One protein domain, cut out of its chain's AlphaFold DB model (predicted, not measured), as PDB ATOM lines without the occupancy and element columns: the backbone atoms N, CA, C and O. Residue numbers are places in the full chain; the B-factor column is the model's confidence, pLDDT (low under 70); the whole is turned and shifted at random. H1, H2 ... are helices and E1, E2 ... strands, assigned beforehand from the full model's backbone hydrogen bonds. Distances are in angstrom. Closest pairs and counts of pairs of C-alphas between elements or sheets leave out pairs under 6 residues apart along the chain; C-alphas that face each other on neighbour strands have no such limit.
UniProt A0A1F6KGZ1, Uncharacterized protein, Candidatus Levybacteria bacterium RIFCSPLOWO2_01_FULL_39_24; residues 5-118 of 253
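What this domain is: This is residues 5 to 118 of the 253 residues of an uncharacterized protein of Candidatus Levybacteria bacterium RIFCSPLOWO2_01_FULL_39_24 (UniProt A0A1F6KGZ1). Little regular structure is here: a small three-strand sheet, E2, E3, E6, sits near the middle with helix H1 packed on one side of it, toward E2, and the small hairpin E4-E5 lies away from them at one end, while residues 101 to 118 form a long stretch with no named element. The printed part has 114 residues, only 39 in named elements, ordered H1 E1 E2 E3 E4 E5 E6; the class is mixed. It is compact, radius of gyration of the C-alphas 13.8 A, spanning 40 by 33 by 31 A.

Where its parts are: Find E2 at residues 47 to 51, E3 at 63 to 68 (16.1 A) and E6 at 97 to 100, ending at C-alpha (27.710, 0.062, 22.628). H1, residues 16 to 30, starts at C-alpha (29.256, 9.607, 33.056) and runs 20.6 A. E1 is 35 to 37, E4 76 to 78, E5 85 to 87.

How they stand to each other: Inner strand E3 is parallel to E2 (N 65 to O 48, 2.8 A) and E6 (N 68 to O 99, 2.8 A). H1 is on this sheet, forming two layers, helix and sheet; its closest C-alphas to E2 are Met 21 and Pro 51, 7.6 A. E1 pairs with no named strand; C-alphas Leu 29 of H1 and Val 35 are closest, 6.3 A. E4 and E5 are antiparallel (N 77 to O 86, 3.2 A). In H1 every O i to N i+4 pair is within hydrogen-bond range.

The domain as a whole: The farthest C-alphas, Gly 32 and Arg 83, are 41.3 A apart. The printed part has no cut; E2 to E3 is a long link. Residues 77 to 85 have pLDDT under 70.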
ATOM      1  N   SER A   5      14.530  -3.997  33.734       98.50
ATOM      2  CA  SER A   5      15.321  -3.732  34.933       98.50
ATOM      3  C   SER A   5      16.639  -3.077  34.528       98.50
ATOM      4  O   SER A   5      17.531  -3.725  33.975       98.50
ATOM      5  N   VAL A   6      16.756  -1.768  34.761       98.62
ATOM      6  CA  VAL A   6      17.991  -1.012  34.513       98.62
ATOM      7  C   VAL A   6      18.891  -1.161  35.732       98.62
ATOM      8  O   VAL A   6      18.596  -0.633  36.806       98.62
ATOM      9  N   VAL A   7      19.993  -1.893  35.576       98.00
ATOM     10  CA  VAL A   7      20.896  -2.205  36.685       98.00
ATOM     11  C   VAL A   7      21.969  -1.130  36.804       98.00
ATOM     12  O   VAL A   7      22.889  -1.048  35.994       98.00
ATOM     13  N   THR A   8      21.854  -0.283  37.820       95.94
ATOM     14  CA  THR A   8      22.729   0.877  38.020       95.94
ATOM     15  C   THR A   8      22.776   1.279  39.497       95.94
ATOM     16  O   THR A   8      21.768   1.161  40.190       95.94
ATOM     17  N   PRO A   9      23.907   1.779  40.026       94.06
ATOM     18  CA  PRO A   9      23.927   2.378  41.359       94.06
ATOM     19  C   PRO A   9      23.109   3.683  41.413       94.06
ATOM     20  O   PRO A   9      22.672   4.216  40.383       94.06
ATOM     21  N   ASN A  10      22.968   4.226  42.629       94.44
ATOM     22  CA  ASN A  10      22.363   5.536  42.869       94.44
ATOM     23  C   ASN A  10      22.967   6.610  41.960       94.44
ATOM     24  O   ASN A  10      24.165   6.596  41.655       94.44
ATOM     25  N   PHE A  11      22.117   7.544  41.534       93.56
ATOM     26  CA  PHE A  11      22.513   8.618  40.637       93.56
ATOM     27  C   PHE A  11      23.702   9.409  41.200       93.56
ATOM     28  O   PHE A  11      23.746   9.756  42.379       93.56
ATOM     29  N   LYS A  12      24.675   9.708  40.334       90.12
ATOM     30  CA  LYS A  12      25.856  10.503  40.674       90.12
ATOM     31  C   LYS A  12      26.236  11.397  39.504       90.12
ATOM     32  O   LYS A  12      26.690  10.905  38.470       90.12
ATOM     33  N   ILE A  13      26.119  12.712  39.692       87.38
ATOM     34  CA  ILE A  13      26.345  13.712  38.637       87.38
ATOM     35  C   ILE A  13      27.764  13.658  38.046       87.38
ATOM     36  O   ILE A  13      27.966  13.849  36.848       87.38
ATOM     37  N   SER A  14      28.757  13.304  38.863       83.44
ATOM     38  CA  SER A  14      30.153  13.233  38.433       83.44
ATOM     39  C   SER A  14      30.539  11.917  37.742       83.44
ATOM     40  O   SER A  14      31.726  11.689  37.508       83.44
ATOM     41  N   SER A  15      29.591  11.007  37.491       89.06
ATOM     42  CA  SER A  15      29.843   9.719  36.836       89.06
ATOM     43  C   SER A  15      29.090   9.627  35.513       89.06
ATOM     44  O   SER A  15      27.871   9.473  35.491       89.06
ATOM     45  N   GLY A  16      29.831   9.684  34.402       90.44
ATOM     46  CA  GLY A  16      29.256   9.607  33.056       90.44
ATOM     47  C   GLY A  16      28.463   8.320  32.824       90.44
ATOM     48  O   GLY A  16      27.317   8.391  32.400       90.44
ATOM     49  N   GLY A  17      29.020   7.158  33.185       93.06
ATOM     50  CA  GLY A  17      28.339   5.873  32.996       93.06
ATOM     51  C   GLY A  17      27.033   5.762  33.789       93.06
ATOM     52  O   GLY A  17      26.015   5.354  33.243       93.06
ATOM     53  N   ILE A  18      27.023   6.223  35.047       95.12
ATOM     54  CA  ILE A  18      25.801   6.246  35.871       95.12
ATOM     55  C   ILE A  18      24.756   7.171  35.242       95.12
ATOM     56  O   ILE A  18      23.598   6.786  35.104       95.12
ATOM     57  N   ARG A  19      25.155   8.374  34.809       96.31
ATOM     58  CA  ARG A  19      24.245   9.305  34.130       96.31
ATOM     59  C   ARG A  19      23.668   8.727  32.841       96.31
ATOM     60  O   ARG A  19      22.497   8.956  32.573       96.31
ATOM     61  N   VAL A  20      24.455   7.979  32.068       97.75
ATOM     62  CA  VAL A  20      23.978   7.298  30.854       97.75
ATOM     63  C   VAL A  20      22.937   6.231  31.195       97.75
ATOM     64  O   VAL A  20      21.883   6.213  30.570       97.75
ATOM     65  N   MET A  21      23.170   5.396  32.213       98.31
ATOM     66  CA  MET A  21      22.196   4.372  32.622       98.31
ATOM     67  C   MET A  21      20.873   4.990  33.100       98.31
ATOM     68  O   MET A  21      19.802   4.568  32.670       98.31
ATOM     69  N   TRP A  22      20.937   6.032  33.935       98.25
ATOM     70  CA  TRP A  22      19.746   6.774  34.373       98.25
ATOM     71  C   TRP A  22      19.069   7.542  33.230       98.25
ATOM     72  O   TRP A  22      17.846   7.654  33.194       98.25
ATOM     73  N   GLY A  23      19.845   8.036  32.265       97.94
ATOM     74  CA  GLY A  23      19.311   8.630  31.047       97.94
ATOM     75  C   GLY A  23      18.531   7.611  30.217       97.94
ATOM     76  O   GLY A  23      17.406   7.895  29.818       97.94
ATOM     77  N   LEU A  24      19.083   6.411  30.003       98.69
ATOM     78  CA  LEU A  24      18.398   5.331  29.287       98.69
ATOM     79  C   LEU A  24      17.102   4.924  30.001       98.69
ATOM     80  O   LEU A  24      16.077   4.787  29.343       98.69
ATOM     81  N   TYR A  25      17.130   4.811  31.334       98.62
ATOM     82  CA  TYR A  25      15.931   4.606  32.153       98.62
ATOM     83  C   TYR A  25      14.840   5.645  31.842       98.62
ATOM     84  O   TYR A  25      13.723   5.276  31.482       98.62
ATOM     85  N   GLY A  26      15.173   6.939  31.904       98.19
ATOM     86  CA  GLY A  26      14.214   8.013  31.634       98.19
ATOM     87  C   GLY A  26      13.686   8.006  30.198       98.19
ATOM     88  O   GLY A  26      12.502   8.240  29.969       98.19
ATOM     89  N   TRP A  27      14.537   7.691  29.221       98.44
ATOM     90  CA  TRP A  27      14.129   7.600  27.821       98.44
ATOM     91  C   TRP A  27      13.218   6.402  27.533       98.44
ATOM     92  O   TRP A  27      12.268   6.546  26.768       98.44
ATOM     93  N   LEU A  28      13.468   5.246  28.148       98.62
ATOM     94  CA  LEU A  28      12.587   4.081  28.029       98.62
ATOM     95  C   LEU A  28      11.205   4.371  28.633       98.62
ATOM     96  O   LEU A  28      10.194   4.069  27.999       98.62
ATOM     97  N   LEU A  29      11.148   5.029  29.798       98.44
ATOM     98  CA  LEU A  29       9.883   5.507  30.372       98.44
ATOM     99  C   LEU A  29       9.161   6.476  29.429       98.44
ATOM    100  O   LEU A  29       7.965   6.334  29.193       98.44
ATOM    101  N   ALA A  30       9.887   7.433  28.843       97.94
ATOM    102  CA  ALA A  30       9.322   8.383  27.885       97.94
ATOM    103  C   ALA A  30       8.794   7.707  26.603       97.94
ATOM    104  O   ALA A  30       7.906   8.248  25.948       97.94
ATOM    105  N   LYS A  31       9.303   6.517  26.259       97.69
ATOM    106  CA  LYS A  31       8.799   5.641  25.185       97.69
ATOM    107  C   LYS A  31       7.677   4.694  25.652       97.69
ATOM    108  O   LYS A  31       7.353   3.733  24.956       97.69
ATOM    109  N   GLY A  32       7.100   4.929  26.832       97.81
ATOM    110  CA  GLY A  32       5.967   4.168  27.367       97.81
ATOM    111  C   GLY A  32       6.313   2.762  27.863       97.81
ATOM    112  O   GLY A  32       5.413   1.949  28.058       97.81
ATOM    113  N   GLN A  33       7.598   2.447  28.054       98.44
ATOM    114  CA  GLN A  33       8.010   1.145  28.576       98.44
ATOM    115  C   GLN A  33       7.813   1.077  30.098       98.44
ATOM    116  O   GLN A  33       7.945   2.081  30.798       98.44
ATOM    117  N   ILE A  34       7.563  -0.123  30.630       98.06
ATOM    118  CA  ILE A  34       7.597  -0.378  32.078       98.06
ATOM    119  C   ILE A  34       9.056  -0.589  32.472       98.06
ATOM    120  O   ILE A  34       9.681  -1.553  32.030       98.06
ATOM    121  N   VAL A  35       9.611   0.306  33.286       98.38
ATOM    122  CA  VAL A  35      11.037   0.294  33.633       98.38
ATOM    123  C   VAL A  35      11.197   0.468  35.133       98.38
ATOM    124  O   VAL A  35      10.712   1.443  35.704       98.38
ATOM    125  N   ASN A  36      11.935  -0.441  35.759       98.00
ATOM    126  CA  ASN A  36      12.320  -0.339  37.159       98.00
ATOM    127  C   ASN A  36      13.845  -0.389  37.307       98.00
ATOM    128  O   ASN A  36      14.565  -0.837  36.412       98.00
ATOM    129  N   VAL A  37      14.352   0.112  38.431       98.00
ATOM    130  CA  VAL A  37      15.792   0.180  38.707       98.00
ATOM    131  C   VAL A  37      16.170  -0.929  39.675       98.00
ATOM    132  O   VAL A  37      15.605  -1.022  40.760       98.00
ATOM    133  N   ASN A  38      17.151  -1.752  39.294       97.44
ATOM    134  CA  ASN A  38      17.660  -2.874  40.097       97.44
ATOM    135  C   ASN A  38      16.588  -3.874  40.582       97.44
ATOM    136  O   ASN A  38      16.803  -4.570  41.573       97.44
ATOM    137  N   THR A  39      15.443  -3.964  39.905       96.75
ATOM    138  CA  THR A  39      14.367  -4.887  40.282       96.75
ATOM    139  C   THR A  39      14.630  -6.266  39.703       96.75
ATOM    140  O   THR A  39      14.784  -6.417  38.489       96.75
ATOM    141  N   LYS A  40      14.650  -7.275  40.572       94.88
ATOM    142  CA  LYS A  40      14.534  -8.678  40.183       94.88
ATOM    143  C   LYS A  40      13.059  -9.066  40.274       94.88
ATOM    144  O   LYS A  40      12.449  -8.862  41.322       94.88
ATOM    145  N   TYR A  41      12.494  -9.569  39.183       93.62
ATOM    146  CA  TYR A  41      11.106 -10.029  39.159       93.62
ATOM    147  C   TYR A  41      11.029 -11.511  39.564       93.62
ATOM    148  O   TYR A  41      12.029 -12.218  39.432       93.62
ATOM    149  N   PRO A  42       9.877 -11.987  40.077       92.31
ATOM    150  CA  PRO A  42       9.683 -13.407  40.375       92.31
ATOM    151  C   PRO A  42       9.729 -14.299  39.125       92.31
ATOM    152  O   PRO A  42      10.235 -15.414  39.193       92.31
ATOM    153  N   ASP A  43       9.210 -13.797  38.003       93.62
ATOM    154  CA  ASP A  43       9.294 -14.429  36.683       93.62
ATOM    155  C   ASP A  43      10.537 -13.912  35.939       93.62
ATOM    156  O   ASP A  43      10.900 -12.740  36.073       93.62
ATOM    157  N   SER A  44      11.188 -14.772  35.153       95.81
ATOM    158  CA  SER A  44      12.339 -14.412  34.326       95.81
ATOM    159  C   SER A  44      11.963 -13.690  33.024       95.81
ATOM    160  O   SER A  44      12.861 -13.202  32.335       95.81
ATOM    161  N   ASP A  45      10.678 -13.560  32.673       96.75
ATOM    162  CA  ASP A  45      10.192 -12.865  31.472       96.75
ATOM    163  C   ASP A  45      10.264 -11.330  31.580       96.75
ATOM    164  O   ASP A  45       9.278 -10.593  31.570       96.75
ATOM    165  N   PHE A  46      11.490 -10.828  31.686       98.31
ATOM    166  CA  PHE A  46      11.818  -9.411  31.672       98.31
ATOM    167  C   PHE A  46      13.163  -9.165  30.978       98.31
ATOM    168  O   PHE A  46      13.906 -10.097  30.654       98.31
ATOM    169  N   VAL A  47      13.483  -7.894  30.738       98.75
ATOM    170  CA  VAL A  47      14.754  -7.473  30.139       98.75
ATOM    171  C   VAL A  47      15.657  -6.872  31.212       98.75
ATOM    172  O   VAL A  47      15.337  -5.829  31.781       98.75
ATOM    173  N   ALA A  48      16.817  -7.473  31.472       98.75
ATOM    174  CA  ALA A  48      17.835  -6.881  32.341       98.75
ATOM    175  C   ALA A  48      18.885  -6.129  31.516       98.75
ATOM    176  O   ALA A  48      19.532  -6.707  30.643       98.75
ATOM    177  N   ILE A  49      19.086  -4.844  31.814       98.81
ATOM    178  CA  ILE A  49      20.098  -3.995  31.175       98.81
ATOM    179  C   ILE A  49      21.230  -3.757  32.171       98.81
ATOM    180  O   ILE A  49      21.035  -3.112  33.201       98.81
ATOM    181  N   TYR A  50      22.427  -4.227  31.837       98.31
ATOM    182  CA  TYR A  50      23.627  -4.035  32.645       98.31
ATOM    183  C   TYR A  50      24.645  -3.142  31.934       98.31
ATOM    184  O   TYR A  50      24.838  -3.305  30.726       98.31
ATOM    185  N   PRO A  51      25.387  -2.283  32.656       96.94
ATOM    186  CA  PRO A  51      26.658  -1.790  32.148       96.94
ATOM    187  C   PRO A  51      27.660  -2.953  32.046       96.94
ATOM    188  O   PRO A  51      27.522  -3.980  32.723       96.94
ATOM    189  N   GLU A  52      28.709  -2.788  31.245       94.69
ATOM    190  CA  GLU A  52      29.677  -3.843  30.907       94.69
ATOM    191  C   GLU A  52      30.409  -4.454  32.107       94.69
ATOM    192  O   GLU A  52      30.975  -5.531  31.991       94.69
ATOM    193  N   ILE A  53      30.403  -3.793  33.267       92.94
ATOM    194  CA  ILE A  53      31.135  -4.220  34.468       92.94
ATOM    195  C   ILE A  53      30.494  -5.409  35.211       92.94
ATOM    196  O   ILE A  53      31.077  -5.917  36.172       92.94
ATOM    197  N   TYR A  54      29.281  -5.829  34.837       93.44
ATOM    198  CA  TYR A  54      28.565  -6.920  35.506       93.44
ATOM    199  C   TYR A  54      28.897  -8.270  34.871       93.44
ATOM    200  O   TYR A  54      28.707  -8.470  33.676       93.44
ATOM    201  N   HIS A  55      29.331  -9.213  35.706       91.94
ATOM    202  CA  HIS A  55      29.521 -10.615  35.333       91.94
ATOM    203  C   HIS A  55      28.183 -11.363  35.351       91.94
ATOM    204  O   HIS A  55      27.401 -11.177  36.284       91.94
ATOM    205  N   GLY A  56      27.958 -12.236  34.363       94.12
ATOM    206  CA  GLY A  56      26.781 -13.111  34.296       94.12
ATOM    207  C   GLY A  56      25.450 -12.354  34.284       94.12
ATOM    208  O   GLY A  56      25.402 -11.160  33.983       94.12
ATOM    209  N   ASN A  57      24.362 -13.031  34.635       96.88
ATOM    210  CA  ASN A  57      23.013 -12.464  34.676       96.88
ATOM    211  C   ASN A  57      22.451 -12.458  36.114       96.88
ATOM    212  O   ASN A  57      21.619 -13.302  36.432       96.88
ATOM    213  N   PRO A  58      22.894 -11.541  37.003       95.31
ATOM    214  CA  PRO A  58      22.466 -11.534  38.407       95.31
ATOM    215  C   PRO A  58      20.959 -11.373  38.635       95.31
ATOM    216  O   PRO A  58      20.460 -11.760  39.686       95.31
ATOM    217  N   MET A  59      20.245 -10.769  37.686       96.69
ATOM    218  CA  MET A  59      18.793 -10.606  37.752       96.69
ATOM    219  C   MET A  59      18.043 -11.851  37.271       96.69
ATOM    220  O   MET A  59      16.844 -11.918  37.482       96.69
ATOM    221  N   GLU A  60      18.716 -12.833  36.661       97.12
ATOM    222  CA  GLU A  60      18.093 -14.062  36.135       97.12
ATOM    223  C   GLU A  60      16.998 -13.791  35.081       97.12
ATOM    224  O   GLU A  60      16.038 -14.539  34.947       97.12
ATOM    225  N   ALA A  61      17.160 -12.722  34.299       98.06
ATOM    226  CA  ALA A  61      16.257 -12.367  33.204       98.06
ATOM    227  C   ALA A  61      16.450 -13.264  31.967       98.06
ATOM    228  O   ALA A  61      17.585 -13.581  31.609       98.06
ATOM    229  N   ASN A  62      15.382 -13.582  31.237       97.00
ATOM    230  CA  ASN A  62      15.445 -14.313  29.965       97.00
ATOM    231  C   ASN A  62      16.128 -13.497  28.862       97.00
ATOM    232  O   ASN A  62      16.770 -14.060  27.973       97.00
ATOM    233  N   THR A  63      16.001 -12.168  28.906       98.38
ATOM    234  CA  THR A  63      16.648 -11.269  27.950       98.38
ATOM    235  C   THR A  63      17.661 -10.382  28.657       98.38
ATOM    236  O   THR A  63      17.325  -9.587  29.533       98.38
ATOM    237  N   VAL A  64      18.922 -10.496  28.240       98.69
ATOM    238  CA  VAL A  64      20.035  -9.737  28.809       98.69
ATOM    239  C   VAL A  64      20.575  -8.756  27.782       98.69
ATOM    240  O   VAL A  64      20.896  -9.122  26.652       98.69
ATOM    241  N   VAL A  65      20.715  -7.506  28.205       98.75
ATOM    242  CA  VAL A  65      21.357  -6.432  27.454       98.75
ATOM    243  C   VAL A  65      22.632  -6.014  28.174       98.75
ATOM    244  O   VAL A  65      22.619  -5.714  29.372       98.75
ATOM    245  N   ARG A  66      23.736  -5.925  27.429       98.44
ATOM    246  CA  ARG A  66      24.979  -5.290  27.883       98.44
ATOM    247  C   ARG A  66      25.126  -3.957  27.187       98.44
ATOM    248  O   ARG A  66      25.378  -3.918  25.985       98.44
ATOM    249  N   TYR A  67      24.996  -2.879  27.946       98.50
ATOM    250  CA  TYR A  67      25.285  -1.549  27.449       98.50
ATOM    251  C   TYR A  67      26.752  -1.216  27.727       98.50
ATOM    252  O   TYR A  67      27.150  -1.000  28.867       98.50
ATOM    253  N   ILE A  68      27.576  -1.239  26.685       98.12
ATOM    254  CA  ILE A  68      29.026  -1.086  26.773       98.12
ATOM    255  C   ILE A  68      29.386   0.397  26.879       98.12
ATOM    256  O   ILE A  68      29.346   1.126  25.884       98.12
ATOM    257  N   LEU A  69      29.739   0.838  28.090       96.00
ATOM    258  CA  LEU A  69      30.076   2.228  28.427       96.00
ATOM    259  C   LEU A  69      31.593   2.472  28.511       96.00
ATOM    260  O   LEU A  69      32.035   3.614  28.655       96.00
ATOM    261  N   GLN A  70      32.393   1.407  28.422       93.56
ATOM    262  CA  GLN A  70      33.852   1.423  28.320       93.56
ATOM    263  C   GLN A  70      34.350   0.129  27.658       93.56
ATOM    264  O   GLN A  70      33.615  -0.853  27.588       93.56
ATOM    265  N   LYS A  71      35.604   0.107  27.180       93.56
ATOM    266  CA  LYS A  71      36.272  -1.121  26.723       93.56
ATOM    267  C   LYS A  71      36.112  -2.234  27.782       93.56
ATOM    268  O   LYS A  71      36.532  -2.024  28.926       93.56
ATOM    269  N   PRO A  72      35.528  -3.397  27.431       94.06
ATOM    270  CA  PRO A  72      35.338  -4.506  28.365       94.06
ATOM    271  C   PRO A  72      36.631  -4.882  29.104       94.06
ATOM    272  O   PRO A  72      37.714  -4.885  28.521       94.06
ATOM    273  N   GLY A  73      36.525  -5.160  30.405       89.44
ATOM    274  CA  GLY A  73      37.660  -5.467  31.286       89.44
ATOM    275  C   GLY A  73      38.466  -4.271  31.809       89.44
ATOM    276  O   GLY A  73      39.203  -4.436  32.779       89.44
ATOM    277  N   MET A  74      38.317  -3.063  31.248       84.44
ATOM    278  CA  MET A  74      39.050  -1.874  31.728       84.44
ATOM    279  C   MET A  74      38.499  -1.305  33.039       84.44
ATOM    280  O   MET A  74      39.233  -0.688  33.809       84.44
ATOM    281  N   MET A  75      37.199  -1.465  33.281       79.56
ATOM    282  CA  MET A  75      36.542  -1.064  34.525       79.56
ATOM    283  C   MET A  75      36.078  -2.297  35.290       79.56
ATOM    284  O   MET A  75      35.941  -3.374  34.721       79.56
ATOM    285  N   GLY A  76      35.837  -2.137  36.586       71.38
ATOM    286  CA  GLY A  76      35.462  -3.218  37.484       71.38
ATOM    287  C   GLY A  76      34.529  -2.738  38.582       71.38
ATOM    288  O   GLY A  76      34.291  -1.537  38.736       71.38
ATOM    289  N   LYS A  77      34.007  -3.682  39.365       60.69
ATOM    290  CA  LYS A  77      33.307  -3.349  40.607       60.69
ATOM    291  C   LYS A  77      34.336  -3.238  41.726       60.69
ATOM    292  O   LYS A  77      35.071  -4.188  41.988       60.69
ATOM    293  N   GLY A  78      34.376  -2.080  42.377       58.72
ATOM    294  CA  GLY A  78      35.015  -1.958  43.683       58.72
ATOM    295  C   GLY A  78      34.071  -2.498  44.752       58.72
ATOM    296  O   GLY A  78      32.881  -2.178  44.728       58.72
ATOM    297  N   THR A  79      34.578  -3.301  45.682       49.88
ATOM    298  CA  THR A  79      33.822  -3.651  46.893       49.88
ATOM    299  C   THR A  79      33.955  -2.482  47.871       49.88
ATOM    300  O   THR A  79      35.094  -2.145  48.223       49.88
ATOM    301  N   PRO A  80      32.851  -1.831  48.296       45.53
ATOM    302  CA  PRO A  80      32.910  -0.735  49.261       45.53
ATOM    303  C   PRO A  80      33.724  -1.135  50.497       45.53
ATOM    304  O   PRO A  80      33.536  -2.222  51.034       45.53
ATOM    305  N   GLY A  81      34.661  -0.283  50.919       43.78
ATOM    306  CA  GLY A  81      35.512  -0.543  52.088       43.78
ATOM    307  C   GLY A  81      36.723  -1.453  51.847       43.78
ATOM    308  O   GLY A  81      37.475  -1.699  52.784       43.78
ATOM    309  N   THR A  82      36.975  -1.919  50.617       45.50
ATOM    310  CA  THR A  82      38.175  -2.717  50.298       45.50
ATOM    311  C   THR A  82      39.013  -2.077  49.189       45.50
ATOM    312  O   THR A  82      38.486  -1.387  48.319       45.50
ATOM    313  N   ARG A  83      40.318  -2.381  49.155       47.75
ATOM    314  CA  ARG A  83      41.194  -2.092  48.001       47.75
ATOM    315  C   ARG A  83      41.094  -3.155  46.892       47.75
ATOM    316  O   ARG A  83      41.939  -3.186  46.004       47.75
ATOM    317  N   SER A  84      40.095  -4.041  46.941       54.28
ATOM    318  CA  SER A  84      39.923  -5.076  45.922       54.28
ATOM    319  C   SER A  84      39.218  -4.502  44.689       54.28
ATOM    320  O   SER A  84      38.117  -3.954  44.772       54.28
ATOM    321  N   PHE A  85      39.879  -4.609  43.537       63.06
ATOM    322  CA  PHE A  85      39.331  -4.251  42.233       63.06
ATOM    323  C   PHE A  85      39.166  -5.538  41.434       63.06
ATOM    324  O   PHE A  85      40.152  -6.113  40.973       63.06
ATOM    325  N   LYS A  86      37.928  -6.016  41.289       74.75
ATOM    326  CA  LYS A  86      37.648  -7.120  40.370       74.75
ATOM    327  C   LYS A  86      37.327  -6.518  39.002       74.75
ATOM    328  O   LYS A  86      36.295  -5.844  38.895       74.75
ATOM    329  N   PRO A  87      38.164  -6.731  37.970       82.19
ATOM    330  CA  PRO A  87      37.867  -6.238  36.635       82.19
ATOM    331  C   PRO A  87      36.541  -6.823  36.138       82.19
ATOM    332  O   PRO A  87      36.122  -7.924  36.516       82.19
ATOM    333  N   GLY A  88      35.849  -6.045  35.316       86.94
ATOM    334  CA  GLY A  88      34.657  -6.473  34.607       86.94
ATOM    335  C   GLY A  88      34.978  -7.587  33.605       86.94
ATOM    336  O   GLY A  88      36.147  -7.874  33.332       86.94
ATOM    337  N   PRO A  89      33.950  -8.242  33.057       92.62
ATOM    338  CA  PRO A  89      34.134  -9.247  32.019       92.62
ATOM    339  C   PRO A  89      34.781  -8.658  30.755       92.62
ATOM    340  O   PRO A  89      34.539  -7.510  30.378       92.62
ATOM    341  N   THR A  90      35.582  -9.479  30.074       92.88
ATOM    342  CA  THR A  90      36.106  -9.213  28.720       92.88
ATOM    343  C   THR A  90      35.312  -9.940  27.633       92.88
ATOM    344  O   THR A  90      35.462  -9.636  26.451       92.88
ATOM    345  N   LYS A  91      34.469 -10.901  28.029       93.88
ATOM    346  CA  LYS A  91      33.578 -11.685  27.171       93.88
ATOM    347  C   LYS A  91      32.210 -11.791  27.836       93.88
ATOM    348  O   LYS A  91      32.126 -11.857  29.060       93.88
ATOM    349  N   PHE A  92      31.167 -11.830  27.021       95.75
ATOM    350  CA  PHE A  92      29.776 -11.944  27.455       95.75
ATOM    351  C   PHE A  92      29.175 -13.247  26.927       95.75
ATOM    352  O   PHE A  92      29.768 -13.880  26.049       95.75
ATOM    353  N   ASP A  93      28.027 -13.650  27.469       96.69
ATOM    354  CA  ASP A  93      27.300 -14.802  26.938       96.69
ATOM    355  C   ASP A  93      26.918 -14.524  25.470       96.69
ATOM    356  O   ASP A  93      26.469 -13.414  25.173       96.69
ATOM    357  N   PRO A  94      27.082 -15.474  24.534       96.19
ATOM    358  CA  PRO A  94      26.685 -15.280  23.138       96.19
ATOM    359  C   PRO A  94      25.203 -14.925  22.935       96.19
ATOM    360  O   PRO A  94      24.850 -14.385  21.888       96.19
ATOM    361  N   LYS A  95      24.333 -15.230  23.909       96.44
ATOM    362  CA  LYS A  95      22.912 -14.858  23.906       96.44
ATOM    363  C   LYS A  95      22.666 -13.427  24.394       96.44
ATOM    364  O   LYS A  95      21.585 -12.889  24.144       96.44
ATOM    365  N   ASP A  96      23.631 -12.806  25.076       97.88
ATOM    366  CA  ASP A  96      23.511 -11.423  25.536       97.88
ATOM    367  C   ASP A  96      23.463 -10.471  24.333       97.88
ATOM    368  O   ASP A  96      24.298 -10.506  23.427       97.88
ATOM    369  N   LYS A  97      22.512  -9.537  24.351       98.31
ATOM    370  CA  LYS A  97      22.405  -8.485  23.339       98.31
ATOM    371  C   LYS A  97      23.382  -7.363  23.684       98.31
ATOM    372  O   LYS A  97      23.217  -6.666  24.687       98.31
ATOM    373  N   LEU A  98      24.405  -7.176  22.855       98.50
ATOM    374  CA  LEU A  98      25.410  -6.132  23.061       98.50
ATOM    375  C   LEU A  98      24.992  -4.835  22.370       98.50
ATOM    376  O   LEU A  98      24.810  -4.819  21.155       98.50
ATOM    377  N   PHE A  99      24.911  -3.748  23.130       98.69
ATOM    378  CA  PHE A  99      24.764  -2.385  22.619       98.69
ATOM    379  C   PHE A  99      25.947  -1.562  23.105       98.69
ATOM    380  O   PHE A  99      26.311  -1.641  24.272       98.69
ATOM    381  N   ALA A 100      26.565  -0.760  22.247       98.31
ATOM    382  CA  ALA A 100      27.710   0.062  22.628       98.31
ATOM    383  C   ALA A 100      27.331   1.536  22.672       98.31
ATOM    384  O   ALA A 100      26.724   2.053  21.736       98.31
ATOM    385  N   PHE A 101      27.739   2.228  23.737       98.00
ATOM    386  CA  PHE A 101      27.608   3.682  23.817       98.00
ATOM    387  C   PHE A 101      28.428   4.374  22.731       98.00
ATOM    388  O   PHE A 101      28.003   5.386  22.188       98.00
ATOM    389  N   SER A 102      29.603   3.823  22.418       96.94
ATOM    390  CA  SER A 102      30.485   4.377  21.402       96.94
ATOM    391  C   SER A 102      31.280   3.304  20.670       96.94
ATOM    392  O   SER A 102      31.674   2.286  21.252       96.94
ATOM    393  N   ARG A 103      31.589   3.579  19.399       96.50
ATOM    394  CA  ARG A 103      32.524   2.790  18.575       96.50
ATOM    395  C   ARG A 103      33.939   2.751  19.157       96.50
ATOM    396  O   ARG A 103      34.696   1.826  18.861       96.50
ATOM    397  N   LEU A 104      34.276   3.701  20.029       96.12
ATOM    398  CA  LEU A 104      35.541   3.736  20.765       96.12
ATOM    399  C   LEU A 104      35.695   2.577  21.763       96.12
ATOM    400  O   LEU A 104      36.818   2.204  22.108       96.12
ATOM    401  N   TYR A 105      34.583   2.007  22.234       95.88
ATOM    402  CA  TYR A 105      34.586   0.997  23.295       95.88
ATOM    403  C   TYR A 105      34.400  -0.426  22.776       95.88
ATOM    404  O   TYR A 105      34.968  -1.356  23.350       95.88
ATOM    405  N   LEU A 106      33.650  -0.602  21.684       96.06
ATOM    406  CA  LEU A 106      33.458  -1.899  21.040       96.06
ATOM    407  C   LEU A 106      33.195  -1.735  19.536       96.06
ATOM    408  O   LEU A 106      32.380  -0.916  19.117       96.06
ATOM    409  N   LYS A 107      33.884  -2.523  18.709       94.44
ATOM    410  CA  LYS A 107      33.790  -2.471  17.240       94.44
ATOM    411  C   LYS A 107      32.978  -3.648  16.689       94.44
ATOM    412  O   LYS A 107      32.706  -4.601  17.410       94.44
ATOM    413  N   ASN A 108      32.639  -3.574  15.401       94.44
ATOM    414  CA  ASN A 108      32.005  -4.647  14.625       94.44
ATOM    415  C   ASN A 108      30.611  -5.077  15.122       94.44
ATOM    416  O   ASN A 108      30.236  -6.236  14.969       94.44
ATOM    417  N   LEU A 109      29.838  -4.150  15.692       96.12
ATOM    418  CA  LEU A 109      28.412  -4.365  15.945       96.12
ATOM    419  C   LEU A 109      27.568  -3.896  14.743       96.12
ATOM    420  O   LEU A 109      28.028  -3.049  13.968       96.12
ATOM    421  N   PRO A 110      26.323  -4.385  14.598       96.19
ATOM    422  CA  PRO A 110      25.345  -3.777  13.698       96.19
ATOM    423  C   PRO A 110      25.146  -2.282  14.000       96.19
ATOM    424  O   PRO A 110      25.271  -1.850  15.145       96.19
ATOM    425  N   GLU A 111      24.800  -1.470  12.996       94.62
ATOM    426  CA  GLU A 111      24.660  -0.011  13.174       94.62
ATOM    427  C   GLU A 111      23.603   0.374  14.226       94.62
ATOM    428  O   GLU A 111      23.811   1.308  15.009       94.62
ATOM    429  N   SER A 112      22.496  -0.368  14.300       94.44
ATOM    430  CA  SER A 112      21.433  -0.174  15.298       94.44
ATOM    431  C   SER A 112      21.888  -0.467  16.734       94.44
ATOM    432  O   SER A 112      21.270   0.001  17.684       94.44
ATOM    433  N   HIS A 113      23.010  -1.171  16.916       97.75
ATOM    434  CA  HIS A 113      23.557  -1.495  18.234       97.75
ATOM    435  C   HIS A 113      24.508  -0.415  18.775       97.75
ATOM    436  O   HIS A 113      24.913  -0.473  19.939       97.75
ATOM    437  N   TYR A 114      24.858   0.590  17.967       98.12
ATOM    438  CA  TYR A 114      25.577   1.776  18.432       98.12
ATOM    439  C   TYR A 114      24.600   2.827  18.936       98.12
ATOM    440  O   TYR A 114      23.996   3.569  18.157       98.12
ATOM    441  N   LEU A 115      24.475   2.892  20.255       98.06
ATOM    442  CA  LEU A 115      23.469   3.662  20.961       98.06
ATOM    443  C   LEU A 115      24.149   4.753  21.800       98.06
ATOM    444  O   LEU A 115      24.218   4.656  23.020       98.06
ATOM    445  N   PHE A 116      24.688   5.789  21.156       98.06
ATOM    446  CA  PHE A 116      25.234   6.953  21.860       98.06
ATOM    447  C   PHE A 116      24.102   7.786  22.462       98.06
ATOM    448  O   PHE A 116      23.246   8.281  21.728       98.06
ATOM    449  N   LEU A 117      24.107   7.960  23.785       97.81
ATOM    450  CA  LEU A 117      23.097   8.743  24.493       97.81
ATOM    451  C   LEU A 117      23.637  10.141  24.873       97.81
ATOM    452  O   LEU A 117      24.401  10.263  25.836       97.81
ATOM    453  N   PRO A 118      23.222  11.215  24.177       95.44
ATOM    454  CA  PRO A 118      23.568  12.592  24.543       95.44
ATOM    455  C   PRO A 118      22.851  13.041  25.832       95.44
ATOM    456  O   PRO A 118      21.699  13.470  25.806       95.44
TER     457      PRO A 118